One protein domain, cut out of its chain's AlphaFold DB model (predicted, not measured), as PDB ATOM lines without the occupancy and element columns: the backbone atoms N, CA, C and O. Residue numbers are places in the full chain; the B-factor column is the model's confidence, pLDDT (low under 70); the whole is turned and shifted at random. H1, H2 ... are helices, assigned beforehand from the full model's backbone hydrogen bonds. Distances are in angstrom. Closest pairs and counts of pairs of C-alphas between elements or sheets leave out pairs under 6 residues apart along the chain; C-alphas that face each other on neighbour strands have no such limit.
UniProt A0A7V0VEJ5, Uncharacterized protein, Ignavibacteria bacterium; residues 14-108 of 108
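AT A GLANCE: This is residues 14 to 108 of the 108 residues of an uncharacterized protein of Ignavibacteria bacterium (UniProt A0A7V0VEJ5). Three helices, H1, H2 and H3, lie side by side with H2 in the middle, and a fourth and longest helix, H4, is set well away from them at the far end of a long link, residues 74 to 89. This remote helix and its link make the length of the domain, and residues 36 to 41 of the first link stick out as a loop. The printed part has 95 residues with four named helices, in the order H1, H2, H3, H4, and no named strand. The class is all helix, though under half of the residues, 46 of 95, are in named elements. The whole is loose, with a radius of gyration of the C-alphas of 16.7 A, and elongated, spanning 48 by 29 by 23 A.

HOW THE PARTS SIT: From the first printed residue, H1, residues 14 to 24, and H2, residues 42 to 53, only just touch, with 3 pairs of C-alphas within 8 A. Their closest C-alphas, those of Phe 19 and Phe 49, are 7.0 A apart. The two run the same way at a shallow tilt of 20 degrees. H2 touches H3, residues 67 to 73, with residues 47 to 51 alone; the closest C-alphas, those of Gln 51 and Cys 69, are 5.7 A apart. H2 and H3 form a helical hairpin, running opposite ways at a shallow tilt of 6 degrees. H1 and H3 are apart. H4, residues 90 to 105, is apart from H1, H2 and H3. In H1, H2, H3 and H4 every O i to N i+4 pair is within hydrogen-bond range.

IN THESE COORDINATES: H1 begins with C-alpha 14 at (-51.582, 11.141, 241.660) and measures 15.5 A from first to last C-alpha. H2 measures 16.6 A, from Lys 42 to Ile 53. H3, from Asp 67 to Ala 73, begins with C-alpha 67 at (-44.295, 25.048, 265.742) and measures 10.0 A. H4, from Pro 90 to Glu 105, measures 22.7 A and ends with C-alpha 105 at (-58.017, 45.768, 258.144).

THE WHOLE: The two C-alphas farthest apart, those of Arg 25 and Thr 91, are 48.2 A from each other. The printed part has no cut and ends at Lys 108, the chain's last residue. The three links, of 17, 13 and 16 residues, are long. Residues 36 to 41, 88 to 94 and 98 to 108 stand free. The mean pLDDT of the printed part is 91.9, that of H4 is 86, and residues 107 to 108 are under 70.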
ATOM      1  N   ARG A  14     -52.786  11.181 242.505       93.44
ATOM      2  CA  ARG A  14     -51.582  11.141 241.660       93.44
ATOM      3  C   ARG A  14     -50.519  12.151 242.108       93.44
ATOM      4  O   ARG A  14     -49.331  11.839 242.057       93.44
ATOM      5  N   ALA A  15     -50.933  13.349 242.522       93.12
ATOM      6  CA  ALA A  15     -50.015  14.377 243.003       93.12
ATOM      7  C   ALA A  15     -49.461  14.014 244.387       93.12
ATOM      8  O   ALA A  15     -48.254  14.094 244.601       93.12
ATOM      9  N   LYS A  16     -50.321  13.535 245.295       94.88
ATOM     10  CA  LYS A  16     -49.911  13.070 246.625       94.88
ATOM     11  C   LYS A  16     -48.888  11.937 246.550       94.88
ATOM     12  O   LYS A  16     -47.839  12.040 247.175       94.88
ATOM     13  N   LEU A  17     -49.118  10.932 245.705       96.12
ATOM     14  CA  LEU A  17     -48.163   9.841 245.479       96.12
ATOM     15  C   LEU A  17     -46.807  10.342 244.959       96.12
ATOM     16  O   LEU A  17     -45.765   9.780 245.294       96.12
ATOM     17  N   ALA A  18     -46.789  11.387 244.125       96.00
ATOM     18  CA  ALA A  18     -45.539  11.992 243.674       96.00
ATOM     19  C   ALA A  18     -44.797  12.676 244.834       96.00
ATOM     20  O   ALA A  18     -43.588  12.491 244.977       96.00
ATOM     21  N   PHE A  19     -45.514  13.397 245.697       97.00
ATOM     22  CA  PHE A  19     -44.942  14.012 246.893       97.00
ATOM     23  C   PHE A  19     -44.415  12.984 247.898       97.00
ATOM     24  O   PHE A  19     -43.303  13.142 248.391       97.00
ATOM     25  N   GLU A  20     -45.154  11.904 248.154       96.62
ATOM     26  CA  GLU A  20     -44.722  10.808 249.032       96.62
ATOM     27  C   GLU A  20     -43.434  10.150 248.521       96.62
ATOM     28  O   GLU A  20     -42.527   9.850 249.299       96.62
ATOM     29  N   LYS A  21     -43.296   9.987 247.198       96.94
ATOM     30  CA  LYS A  21     -42.059   9.484 246.579       96.94
ATOM     31  C   LYS A  21     -40.888  10.451 246.741       96.94
ATOM     32  O   LYS A  21     -39.780   9.999 247.013       96.94
ATOM     33  N   ILE A  22     -41.109  11.755 246.572       97.19
ATOM     34  CA  ILE A  22     -40.071  12.779 246.782       97.19
ATOM     35  C   ILE A  22     -39.619  12.776 248.249       97.19
ATOM     36  O   ILE A  22     -38.422  12.718 248.523       97.19
ATOM     37  N   TYR A  23     -40.581  12.765 249.175       97.06
ATOM     38  CA  TYR A  23     -40.342  12.776 250.617       97.06
ATOM     39  C   TYR A  23     -39.589  11.526 251.087       97.06
ATOM     40  O   TYR A  23     -38.547  11.635 251.723       97.06
ATOM     41  N   SER A  24     -40.069  10.331 250.727       96.12
ATOM     42  CA  SER A  24     -39.457   9.056 251.145       96.12
ATOM     43  C   SER A  24     -38.032   8.862 250.628       96.12
ATOM     44  O   SER A  24     -37.230   8.197 251.276       96.12
ATOM     45  N   ARG A  25     -37.695   9.455 249.478       95.88
ATOM     46  CA  ARG A  25     -36.333   9.435 248.929       95.88
ATOM     47  C   ARG A  25     -35.416  10.491 249.544       95.88
ATOM     48  O   ARG A  25     -34.223  10.453 249.268       95.88
ATOM     49  N   ASN A  26     -35.964  11.440 250.309       93.19
ATOM     50  CA  ASN A  26     -35.262  12.630 250.788       93.19
ATOM     51  C   ASN A  26     -34.508  13.373 249.661       93.19
ATOM     52  O   ASN A  26     -33.413  13.895 249.854       93.19
ATOM     53  N   ALA A  27     -35.081  13.366 248.453       94.06
ATOM     54  CA  ALA A  27     -34.458  13.865 247.230       94.06
ATOM     55  C   ALA A  27     -35.376  14.908 246.583       94.06
ATOM     56  O   ALA A  27     -36.200  14.596 245.720       94.06
ATOM     57  N   TYR A  28     -35.257  16.150 247.050       94.06
ATOM     58  CA  TYR A  28     -36.112  17.255 246.627       94.06
ATOM     59  C   TYR A  28     -35.592  17.882 245.329       94.06
ATOM     60  O   TYR A  28     -34.433  18.299 245.278       94.06
ATOM     61  N   PRO A  29     -36.418  17.978 244.274       94.25
ATOM     62  CA  PRO A  29     -36.027  18.707 243.077       94.25
ATOM     63  C   PRO A  29     -35.966  20.210 243.369       94.25
ATOM     64  O   PRO A  29     -36.727  20.723 244.189       94.25
ATOM     65  N   THR A  30     -35.116  20.935 242.638       95.25
ATOM     66  CA  THR A  30     -34.964  22.397 242.771       95.25
ATOM     67  C   THR A  30     -36.273  23.152 242.529       95.25
ATOM     68  O   THR A  30     -36.490  24.218 243.096       95.25
ATOM     69  N   ALA A  31     -37.154  22.606 241.685       95.38
ATOM     70  CA  ALA A  31     -38.460  23.176 241.399       95.38
ATOM     71  C   ALA A  31     -39.510  22.081 241.164       95.38
ATOM     72  O   ALA A  31     -39.228  21.040 240.569       95.38
ATOM     73  N   LEU A  32     -40.745  22.360 241.590       95.00
ATOM     74  CA  LEU A  32     -41.934  21.559 241.302       95.00
ATOM     75  C   LEU A  32     -42.983  22.438 240.633       95.00
ATOM     76  O   LEU A  32     -43.387  23.461 241.181       95.00
ATOM     77  N   ILE A  33     -43.457  22.013 239.464       95.62
ATOM     78  CA  ILE A  33     -44.541  22.688 238.748       95.62
ATOM     79  C   ILE A  33     -45.810  21.861 238.925       95.62
ATOM     80  O   ILE A  33     -45.912  20.738 238.430       95.62
ATOM     81  N   LEU A  34     -46.794  22.425 239.625       95.06
ATOM     82  CA  LEU A  34     -48.125  21.837 239.741       95.06
ATOM     83  C   LEU A  34     -49.010  22.410 238.638       95.06
ATOM     84  O   LEU A  34     -49.250  23.614 238.589       95.06
ATOM     85  N   PHE A  35     -49.511  21.546 237.760       94.88
ATOM     86  CA  PHE A  35     -50.339  21.931 236.620       94.88
ATOM     87  C   PHE A  35     -51.711  21.247 236.668       94.88
ATOM     88  O   PHE A  35     -51.855  20.145 237.192       94.88
ATOM     89  N   GLY A  36     -52.733  21.923 236.139       93.56
ATOM     90  CA  GLY A  36     -54.114  21.446 236.130       93.56
ATOM     91  C   GLY A  36     -55.123  22.588 236.030       93.56
ATOM     92  O   GLY A  36     -54.758  23.765 236.111       93.56
ATOM     93  N   GLN A  37     -56.403  22.244 235.891       95.19
ATOM     94  CA  GLN A  37     -57.493  23.215 235.752       95.19
ATOM     95  C   GLN A  37     -57.613  24.154 236.968       95.19
ATOM     96  O   GLN A  37     -57.126  23.872 238.069       95.19
ATOM     97  N   LYS A  38     -58.249  25.315 236.781       94.25
ATOM     98  CA  LYS A  38     -58.552  26.232 237.889       94.25
ATOM     99  C   LYS A  38     -59.443  25.519 238.912       94.25
ATOM    100  O   LYS A  38     -60.348  24.789 238.535       94.25
ATOM    101  N   GLY A  39     -59.168  25.715 240.201       91.56
ATOM    102  CA  GLY A  39     -59.923  25.067 241.279       91.56
ATOM    103  C   GLY A  39     -59.479  23.642 241.627       91.56
ATOM    104  O   GLY A  39     -59.940  23.110 242.625       91.56
ATOM    105  N   SER A  40     -58.517  23.042 240.913       92.75
ATOM    106  CA  SER A  40     -58.017  21.686 241.218       92.75
ATOM    107  C   SER A  40     -57.179  21.572 242.510       92.75
ATOM    108  O   SER A  40     -56.532  20.555 242.736       92.75
ATOM    109  N   GLY A  41     -57.114  22.628 243.327       94.25
ATOM    110  CA  GLY A  41     -56.404  22.624 244.610       94.25
ATOM    111  C   GLY A  41     -54.874  22.665 244.530       94.25
ATOM    112  O   GLY A  41     -54.228  22.262 245.490       94.25
ATOM    113  N   LYS A  42     -54.272  23.128 243.423       95.38
ATOM    114  CA  LYS A  42     -52.800  23.144 243.234       95.38
ATOM    115  C   LYS A  42     -52.052  23.848 244.369       95.38
ATOM    116  O   LYS A  42     -51.142  23.276 244.952       95.38
ATOM    117  N   GLU A  43     -52.466  25.070 244.692       94.88
ATOM    118  CA  GLU A  43     -51.854  25.868 245.761       94.88
ATOM    119  C   GLU A  43     -52.023  25.188 247.123       94.88
ATOM    120  O   GLU A  43     -51.065  25.072 247.877       94.88
ATOM    121  N   ALA A  44     -53.212  24.648 247.404       95.50
ATOM    122  CA  ALA A  44     -53.478  23.949 248.657       95.50
ATOM    123  C   ALA A  44     -52.600  22.694 248.824       95.50
ATOM    124  O   ALA A  44     -52.054  22.469 249.899       95.50
ATOM    125  N   HIS A  45     -52.386  21.928 247.749       96.75
ATOM    126  CA  HIS A  45     -51.450  20.801 247.742       96.75
ATOM    127  C   HIS A  45     -49.997  21.246 247.945       96.75
ATOM    128  O   HIS A  45     -49.269  20.592 248.685       96.75
ATOM    129  N   ALA A  46     -49.576  22.359 247.329       96.38
ATOM    130  CA  ALA A  46     -48.235  22.910 247.531       96.38
ATOM    131  C   ALA A  46     -48.002  23.298 248.997       96.38
ATOM    132  O   ALA A  46     -46.971  22.947 249.566       96.38
ATOM    133  N   VAL A  47     -48.971  23.966 249.632       96.19
ATOM    134  CA  VAL A  47     -48.873  24.373 251.042       96.19
ATOM    135  C   VAL A  47     -48.941  23.163 251.980       96.19
ATOM    136  O   VAL A  47     -48.172  23.094 252.937       96.19
ATOM    137  N   ALA A  48     -49.801  22.178 251.704       96.56
ATOM    138  CA  ALA A  48     -49.857  20.940 252.486       96.56
ATOM    139  C   ALA A  48     -48.544  20.146 252.392       96.56
ATOM    140  O   ALA A  48     -48.029  19.673 253.404       96.56
ATOM    141  N   PHE A  49     -47.943  20.067 251.201       97.00
ATOM    142  CA  PHE A  49     -46.629  19.453 251.032       97.00
ATOM    143  C   PHE A  49     -45.521  20.262 251.716       97.00
ATOM    144  O   PHE A  49     -44.669  19.678 252.382       97.00
ATOM    145  N   ALA A  50     -45.571  21.598 251.654       96.25
ATOM    146  CA  ALA A  50     -44.673  22.457 252.423       96.25
ATOM    147  C   ALA A  50     -44.793  22.194 253.937       96.25
ATOM    148  O   ALA A  50     -43.785  22.209 254.641       96.25
ATOM    149  N   GLN A  51     -45.998  21.902 254.442       96.38
ATOM    150  CA  GLN A  51     -46.201  21.493 255.833       96.38
ATOM    151  C   GLN A  51     -45.526  20.151 256.139       96.38
ATOM    152  O   GLN A  51     -44.874  20.036 257.174       96.38
ATOM    153  N   SER A  52     -45.644  19.165 255.246       96.31
ATOM    154  CA  SER A  52     -45.001  17.851 255.382       96.31
ATOM    155  C   SER A  52     -43.475  17.941 255.434       96.31
ATOM    156  O   SER A  52     -42.868  17.399 256.353       96.31
ATOM    157  N   ILE A  53     -42.845  18.646 254.487       95.69
ATOM    158  CA  ILE A  53     -41.371  18.731 254.400       95.69
ATOM    159  C   ILE A  53     -40.749  19.508 255.567       95.69
ATOM    160  O   ILE A  53     -39.615  19.246 255.942       95.69
ATOM    161  N   ASN A  54     -41.489  20.461 256.138       94.88
ATOM    162  CA  ASN A  54     -41.035  21.278 257.263       94.88
ATOM    163  C   ASN A  54     -41.512  20.731 258.612       94.88
ATOM    164  O   ASN A  54     -41.321  21.381 259.639       94.88
ATOM    165  N   CYS A  55     -42.201  19.593 258.640       95.75
ATOM    166  CA  CYS A  55     -42.636  19.013 259.896       95.75
ATOM    167  C   CYS A  55     -41.426  18.496 260.686       95.75
ATOM    168  O   CYS A  55     -40.507  17.913 260.125       95.75
ATOM    169  N   GLU A  56     -41.451  18.672 262.005       94.69
ATOM    170  CA  GLU A  56     -40.404  18.152 262.898       94.69
ATOM    171  C   GLU A  56     -40.516  16.634 263.105       94.69
ATOM    172  O   GLU A  56     -39.584  15.996 263.586       94.69
ATOM    173  N   SER A  57     -41.656  16.036 262.744       92.19
ATOM    174  CA  SER A  57     -41.789  14.582 262.689       92.19
ATOM    175  C   SER A  57     -41.268  14.060 261.350       92.19
ATOM    176  O   SER A  57     -41.694  14.554 260.309       92.19
ATOM    177  N   ASN A  58     -40.467  12.993 261.366       87.75
ATOM    178  CA  ASN A  58     -39.908  12.335 260.172       87.75
ATOM    179  C   ASN A  58     -40.934  11.477 259.393       87.75
ATOM    180  O   ASN A  58     -40.635  10.361 258.978       87.75
ATOM    181  N   ASN A  59     -42.157  11.981 259.223       93.06
ATOM    182  CA  ASN A  59     -43.253  11.322 258.520       93.06
ATOM    183  C   ASN A  59     -43.831  12.246 257.447       93.06
ATOM    184  O   ASN A  59     -43.967  13.450 257.663       93.06
ATOM    185  N   PHE A  60     -44.270  11.667 256.324       95.25
ATOM    186  CA  PHE A  60     -44.938  12.432 255.267       95.25
ATOM    187  C   PHE A  60     -46.220  13.108 255.771       95.25
ATOM    188  O   PHE A  60     -46.512  14.246 255.408       95.25
ATOM    189  N   GLN A  61     -46.989  12.413 256.612       95.19
ATOM    190  CA  GLN A  61     -48.128  13.016 257.292       95.19
ATOM    191  C   GLN A  61     -47.614  13.947 258.400       95.19
ATOM    192  O   GLN A  61     -47.000  13.462 259.354       95.19
ATOM    193  N   PRO A  62     -47.844  15.269 258.292       95.75
ATOM    194  CA  PRO A  62     -47.354  16.218 259.273       95.75
ATOM    195  C   PRO A  62     -48.088  16.013 260.599       95.75
ATOM    196  O   PRO A  62     -49.295  15.770 260.636       95.75
ATOM    197  N   CYS A  63     -47.373  16.162 261.714       96.12
ATOM    198  CA  CYS A  63     -47.944  15.945 263.041       96.12
ATOM    199  C   CYS A  63     -49.063  16.945 263.367       96.12
ATOM    200  O   CYS A  63     -49.934  16.652 264.182       96.12
ATOM    201  N   GLY A  64     -49.046  18.132 262.751       95.56
ATOM    202  CA  GLY A  64     -50.036  19.189 262.955       95.56
ATOM    203  C   GLY A  64     -49.936  19.907 264.306       95.56
ATOM    204  O   GLY A  64     -50.713  20.825 264.557       95.56
ATOM    205  N   ILE A  65     -48.998  19.517 265.175       96.06
ATOM    206  CA  ILE A  65     -48.844  20.086 266.521       96.06
ATOM    207  C   ILE A  65     -47.545  20.861 266.720       96.06
ATOM    208  O   ILE A  65     -47.524  21.706 267.607       96.06
ATOM    209  N   CYS A  66     -46.487  20.623 265.941       95.94
ATOM    210  CA  CYS A  66     -45.221  21.340 266.121       95.94
ATOM    211  C   CYS A  66     -45.312  22.807 265.671       95.94
ATOM    212  O   CYS A  66     -46.245  23.203 264.959       95.94
ATOM    213  N   ASP A  67     -44.326  23.618 266.061       94.56
ATOM    214  CA  ASP A  67     -44.295  25.048 265.742       94.56
ATOM    215  C   ASP A  67     -44.297  25.306 264.238       94.56
ATOM    216  O   ASP A  67     -45.074  26.136 263.753       94.56
ATOM    217  N   ARG A  68     -43.497  24.549 263.477       95.50
ATOM    218  CA  ARG A  68     -43.456  24.658 262.013       95.50
ATOM    219  C   ARG A  68     -44.815  24.344 261.382       95.50
ATOM    220  O   ARG A  68     -45.294  25.124 260.560       95.50
ATOM    221  N   CYS A  69     -45.482  23.270 261.817       96.19
ATOM    222  CA  CYS A  69     -46.816  22.899 261.333       96.19
ATOM    223  C   CYS A  69     -47.862  23.981 261.612       96.19
ATOM    224  O   CYS A  69     -48.613  24.343 260.703       96.19
ATOM    225  N   ARG A  70     -47.897  24.515 262.841       95.19
ATOM    226  CA  ARG A  70     -48.837  25.577 263.233       95.19
ATOM    227  C   ARG A  70     -48.601  26.863 262.449       95.19
ATOM    228  O   ARG A  70     -49.561  27.466 261.979       95.19
ATOM    229  N   ARG A  71     -47.344  27.283 262.277       95.19
ATOM    230  CA  ARG A  71     -47.005  28.494 261.510       95.19
ATOM    231  C   ARG A  71     -47.370  28.352 260.036       95.19
ATOM    232  O   ARG A  71     -47.956  29.275 259.485       95.19
ATOM    233  N   ILE A  72     -47.086  27.205 259.413       96.31
ATOM    234  CA  ILE A  72     -47.437  26.958 258.003       96.31
ATOM    235  C   ILE A  72     -48.950  26.958 257.805       96.31
ATOM    236  O   ILE A  72     -49.436  27.631 256.902       96.31
ATOM    237  N   ALA A  73     -49.699  26.278 258.676       94.25
ATOM    238  CA  ALA A  73     -51.157  26.238 258.590       94.25
ATOM    239  C   ALA A  73     -51.813  27.625 258.698       94.25
ATOM    240  O   ALA A  73     -52.886  27.840 258.144       94.25
ATOM    241  N   ASN A  74     -51.159  28.564 259.386       93.06
ATOM    242  CA  ASN A  74     -51.614  29.946 259.522       93.06
ATOM    243  C   ASN A  74     -50.954  30.913 258.523       93.06
ATOM    244  O   ASN A  74     -51.193  32.112 258.612       93.06
ATOM    245  N   PHE A  75     -50.138  30.426 257.580       92.88
ATOM    246  CA  PHE A  75     -49.392  31.251 256.619       92.88
ATOM    247  C   PHE A  75     -48.404  32.246 257.264       92.88
ATOM    248  O   PHE A  75     -48.150  33.318 256.726       92.88
ATOM    249  N   LEU A  76     -47.838  31.887 258.420       93.25
ATOM    250  CA  LEU A  76     -46.917  32.716 259.216       93.25
ATOM    251  C   LEU A  76     -45.501  32.124 259.323       93.25
ATOM    252  O   LEU A  76     -44.717  32.538 260.176       93.25
ATOM    253  N   ASN A  77     -45.167  31.102 258.532       93.50
ATOM    254  CA  ASN A  77     -43.823  30.528 258.563       93.50
ATOM    255  C   ASN A  77     -42.831  31.456 257.822       93.50
ATOM    256  O   ASN A  77     -43.060  31.716 256.644       93.50
ATOM    257  N   PRO A  78     -41.730  31.913 258.461       92.69
ATOM    258  CA  PRO A  78     -40.736  32.791 257.825       92.69
ATOM    259  C   PRO A  78     -40.033  32.194 256.598       92.69
ATOM    260  O   PRO A  78     -39.514  32.930 255.770       92.69
ATOM    261  N   GLU A  79     -39.992  30.867 256.488       90.12
ATOM    262  CA  GLU A  79     -39.354  30.133 255.390       90.12
ATOM    263  C   GLU A  79     -40.340  29.814 254.251       90.12
ATOM    264  O   GLU A  79     -39.940  29.282 253.217       90.12
ATOM    265  N   LEU A  80     -41.631  30.141 254.413       93.69
ATOM    266  CA  LEU A  80     -42.658  29.937 253.396       93.69
ATOM    267  C   LEU A  80     -43.030  31.266 252.735       93.69
ATOM    268  O   LEU A  80     -43.727  32.098 253.315       93.69
ATOM    269  N   TYR A  81     -42.615  31.428 251.483       94.12
ATOM    270  CA  TYR A  81     -42.860  32.639 250.708       94.12
ATOM    271  C   TYR A  81     -43.999  32.437 249.713       94.12
ATOM    272  O   TYR A  81     -44.017  31.471 248.950       94.12
ATOM    273  N   PHE A  82     -44.917  33.401 249.675       92.38
ATOM    274  CA  PHE A  82     -45.955  33.488 248.658       92.38
ATOM    275  C   PHE A  82     -45.625  34.629 247.702       92.38
ATOM    276  O   PHE A  82     -45.577  35.791 248.102       92.38
ATOM    277  N   ILE A  83     -45.388  34.290 246.438       91.94
ATOM    278  CA  ILE A  83     -45.030  35.255 245.399       91.94
ATOM    279  C   ILE A  83     -46.219  35.390 244.456       91.94
ATOM    280  O   ILE A  83     -46.629  34.424 243.816       91.94
ATOM    281  N   TYR A  84     -46.753  36.604 244.364       89.12
ATOM    282  CA  TYR A  84     -47.853  36.946 243.472       89.12
ATOM    283  C   TYR A  84     -47.452  38.113 242.570       89.12
ATOM    284  O   TYR A  84     -46.709  38.996 243.009       89.12
ATOM    285  N   PRO A  85     -47.939  38.154 241.320       86.31
ATOM    286  CA  PRO A  85     -47.688  39.287 240.444       86.31
ATOM    287  C   PRO A  85     -48.343  40.552 241.010       86.31
ATOM    288  O   PRO A  85     -49.518  40.550 241.381       86.31
ATOM    289  N   THR A  86     -47.588  41.648 241.035       85.31
ATOM    290  CA  THR A  86     -48.078  42.979 241.423       85.31
ATOM    291  C   THR A  86     -48.061  43.929 240.226       85.31
ATOM    292  O   THR A  86     -47.166  43.808 239.386       85.31
ATOM    293  N   PRO A  87     -48.978  44.913 240.145       87.69
ATOM    294  CA  PRO A  87     -48.958  45.901 239.070       87.69
ATOM    295  C   PRO A  87     -47.642  46.691 239.029       87.69
ATOM    296  O   PRO A  87     -47.128  47.134 240.061       87.69
ATOM    297  N   THR A  88     -47.100  46.885 237.828       86.19
ATOM    298  CA  THR A  88     -45.825  47.587 237.615       86.19
ATOM    299  C   THR A  88     -46.000  49.103 237.552       86.19
ATOM    300  O   THR A  88     -45.175  49.822 238.121       86.19
ATOM    301  N   ASN A  89     -47.085  49.575 236.932       91.19
ATOM    302  CA  ASN A  89     -47.445  50.987 236.796       91.19
ATOM    303  C   ASN A  89     -47.660  51.654 238.176       91.19
ATOM    304  O   ASN A  89     -48.416  51.112 238.990       91.19
ATOM    305  N   PRO A  90     -47.046  52.825 238.454       83.94
ATOM    306  CA  PRO A  90     -47.207  53.544 239.720       83.94
ATOM    307  C   PRO A  90     -48.664  53.773 240.147       83.94
ATOM    308  O   PRO A  90     -48.996  53.583 241.319       83.94
ATOM    309  N   THR A  91     -49.548  54.125 239.208       86.69
ATOM    310  CA  THR A  91     -50.968  54.380 239.503       86.69
ATOM    311  C   THR A  91     -51.670  53.112 239.991       86.69
ATOM    312  O   THR A  91     -52.329  53.119 241.034       86.69
ATOM    313  N   ASP A  92     -51.459  51.999 239.288       86.38
ATOM    314  CA  ASP A  92     -52.061  50.706 239.620       86.38
ATOM    315  C   ASP A  92     -51.459  50.105 240.895       86.38
ATOM    316  O   ASP A  92     -52.164  49.459 241.674       86.38
ATOM    317  N   ARG A  93     -50.172  50.364 241.160       85.12
ATOM    318  CA  ARG A  93     -49.495  49.952 242.395       85.12
ATOM    319  C   ARG A  93     -50.113  50.620 243.620       85.12
ATOM    320  O   ARG A  93     -50.418  49.929 244.590       85.12
ATOM    321  N   ASN A  94     -50.354  51.930 243.560       85.25
ATOM    322  CA  ASN A  94     -51.001  52.669 244.649       85.25
ATOM    323  C   ASN A  94     -52.420  52.149 244.915       85.25
ATOM    324  O   ASN A  94     -52.830  51.998 246.067       85.25
ATOM    325  N   LEU A  95     -53.171  51.834 243.854       86.38
ATOM    326  CA  LEU A  95     -54.507  51.252 243.982       86.38
ATOM    327  C   LEU A  95     -54.464  49.845 244.599       86.38
ATOM    328  O   LEU A  95     -55.264  49.537 245.485       86.38
ATOM    329  N   PHE A  96     -53.526  49.004 244.158       86.50
ATOM    330  CA  PHE A  96     -53.312  47.668 244.709       86.50
ATOM    331  C   PHE A  96     -52.961  47.725 246.199       86.50
ATOM    332  O   PHE A  96     -53.601  47.041 246.992       86.50
ATOM    333  N   GLN A  97     -52.027  48.593 246.600       85.75
ATOM    334  CA  GLN A  97     -51.643  48.772 248.005       85.75
ATOM    335  C   GLN A  97     -52.824  49.205 248.879       85.75
ATOM    336  O   GLN A  97     -53.049  48.613 249.933       85.75
ATOM    337  N   LYS A  98     -53.638  50.168 248.419       88.62
ATOM    338  CA  LYS A  98     -54.859  50.581 249.133       88.62
ATOM    339  C   LYS A  98     -55.844  49.423 249.308       88.62
ATOM    340  O   LYS A  98     -56.384  49.246 250.396       88.62
ATOM    341  N   LYS A  99     -56.060  48.613 248.263       87.62
ATOM    342  CA  LYS A  99     -56.933  47.428 248.341       87.62
ATOM    343  C   LYS A  99     -56.395  46.377 249.310       87.62
ATOM    344  O   LYS A  99     -57.166  45.840 250.096       87.62
ATOM    345  N   VAL A 100     -55.093  46.090 249.269       86.50
ATOM    346  CA  VAL A 100     -54.455  45.143 250.197       86.50
ATOM    347  C   VAL A 100     -54.626  45.619 251.638       86.50
ATOM    348  O   VAL A 100     -55.073  44.839 252.473       86.50
ATOM    349  N   GLN A 101     -54.369  46.898 251.917       86.75
ATOM    350  CA  GLN A 101     -54.527  47.478 253.252       86.75
ATOM    351  C   GLN A 101     -55.964  47.326 253.782       86.75
ATOM    352  O   GLN A 101     -56.166  46.835 254.891       86.75
ATOM    353  N   GLN A 102     -56.969  47.630 252.956       89.38
ATOM    354  CA  GLN A 102     -58.383  47.448 253.311       89.38
ATOM    355  C   GLN A 102     -58.741  45.986 253.621       89.38
ATOM    356  O   GLN A 102     -59.543  45.717 254.514       89.38
ATOM    357  N   LEU A 103     -58.175  45.026 252.880       85.00
ATOM    358  CA  LEU A 103     -58.399  43.597 253.122       85.00
ATOM    359  C   LEU A 103     -57.740  43.121 254.421       85.00
ATOM    360  O   LEU A 103     -58.304  42.271 255.109       85.00
ATOM    361  N   VAL A 104     -56.567  43.664 254.755       83.00
ATOM    362  CA  VAL A 104     -55.871  43.380 256.017       83.00
ATOM    363  C   VAL A 104     -56.666  43.926 257.204       83.00
ATOM    364  O   VAL A 104     -56.823  43.228 258.201       83.00
ATOM    365  N   GLU A 105     -57.213  45.136 257.091       84.44
ATOM    366  CA  GLU A 105     -58.017  45.768 258.144       84.44
ATOM    367  C   GLU A 105     -59.350  45.055 258.379       84.44
ATOM    368  O   GLU A 105     -59.726  44.854 259.525       84.44
ATOM    369  N   LYS A 106     -60.027  44.590 257.322       80.12
ATOM    370  CA  LYS A 106     -61.274  43.806 257.441       80.12
ATOM    371  C   LYS A 106     -61.096  42.412 258.050       80.12
ATOM    372  O   LYS A 106     -62.090  41.770 258.375       80.12
ATOM    373  N   LYS A 107     -59.861  41.905 258.112       65.12
ATOM    374  CA  LYS A 107     -59.530  40.614 258.733       65.12
ATOM    375  C   LYS A 107     -59.207  40.728 260.228       65.12
ATOM    376  O   LYS A 107     -59.070  39.680 260.858       65.12
ATOM    377  N   LYS A 108     -59.034  41.945 260.759       51.25
ATOM    378  CA  LYS A 108     -58.933  42.210 262.201       51.25
ATOM    379  C   LYS A 108     -60.325  42.322 262.807       51.25
ATOM    380  O   LYS A 108     -60.457  41.876 263.964       51.25
TER     381      LYS A 108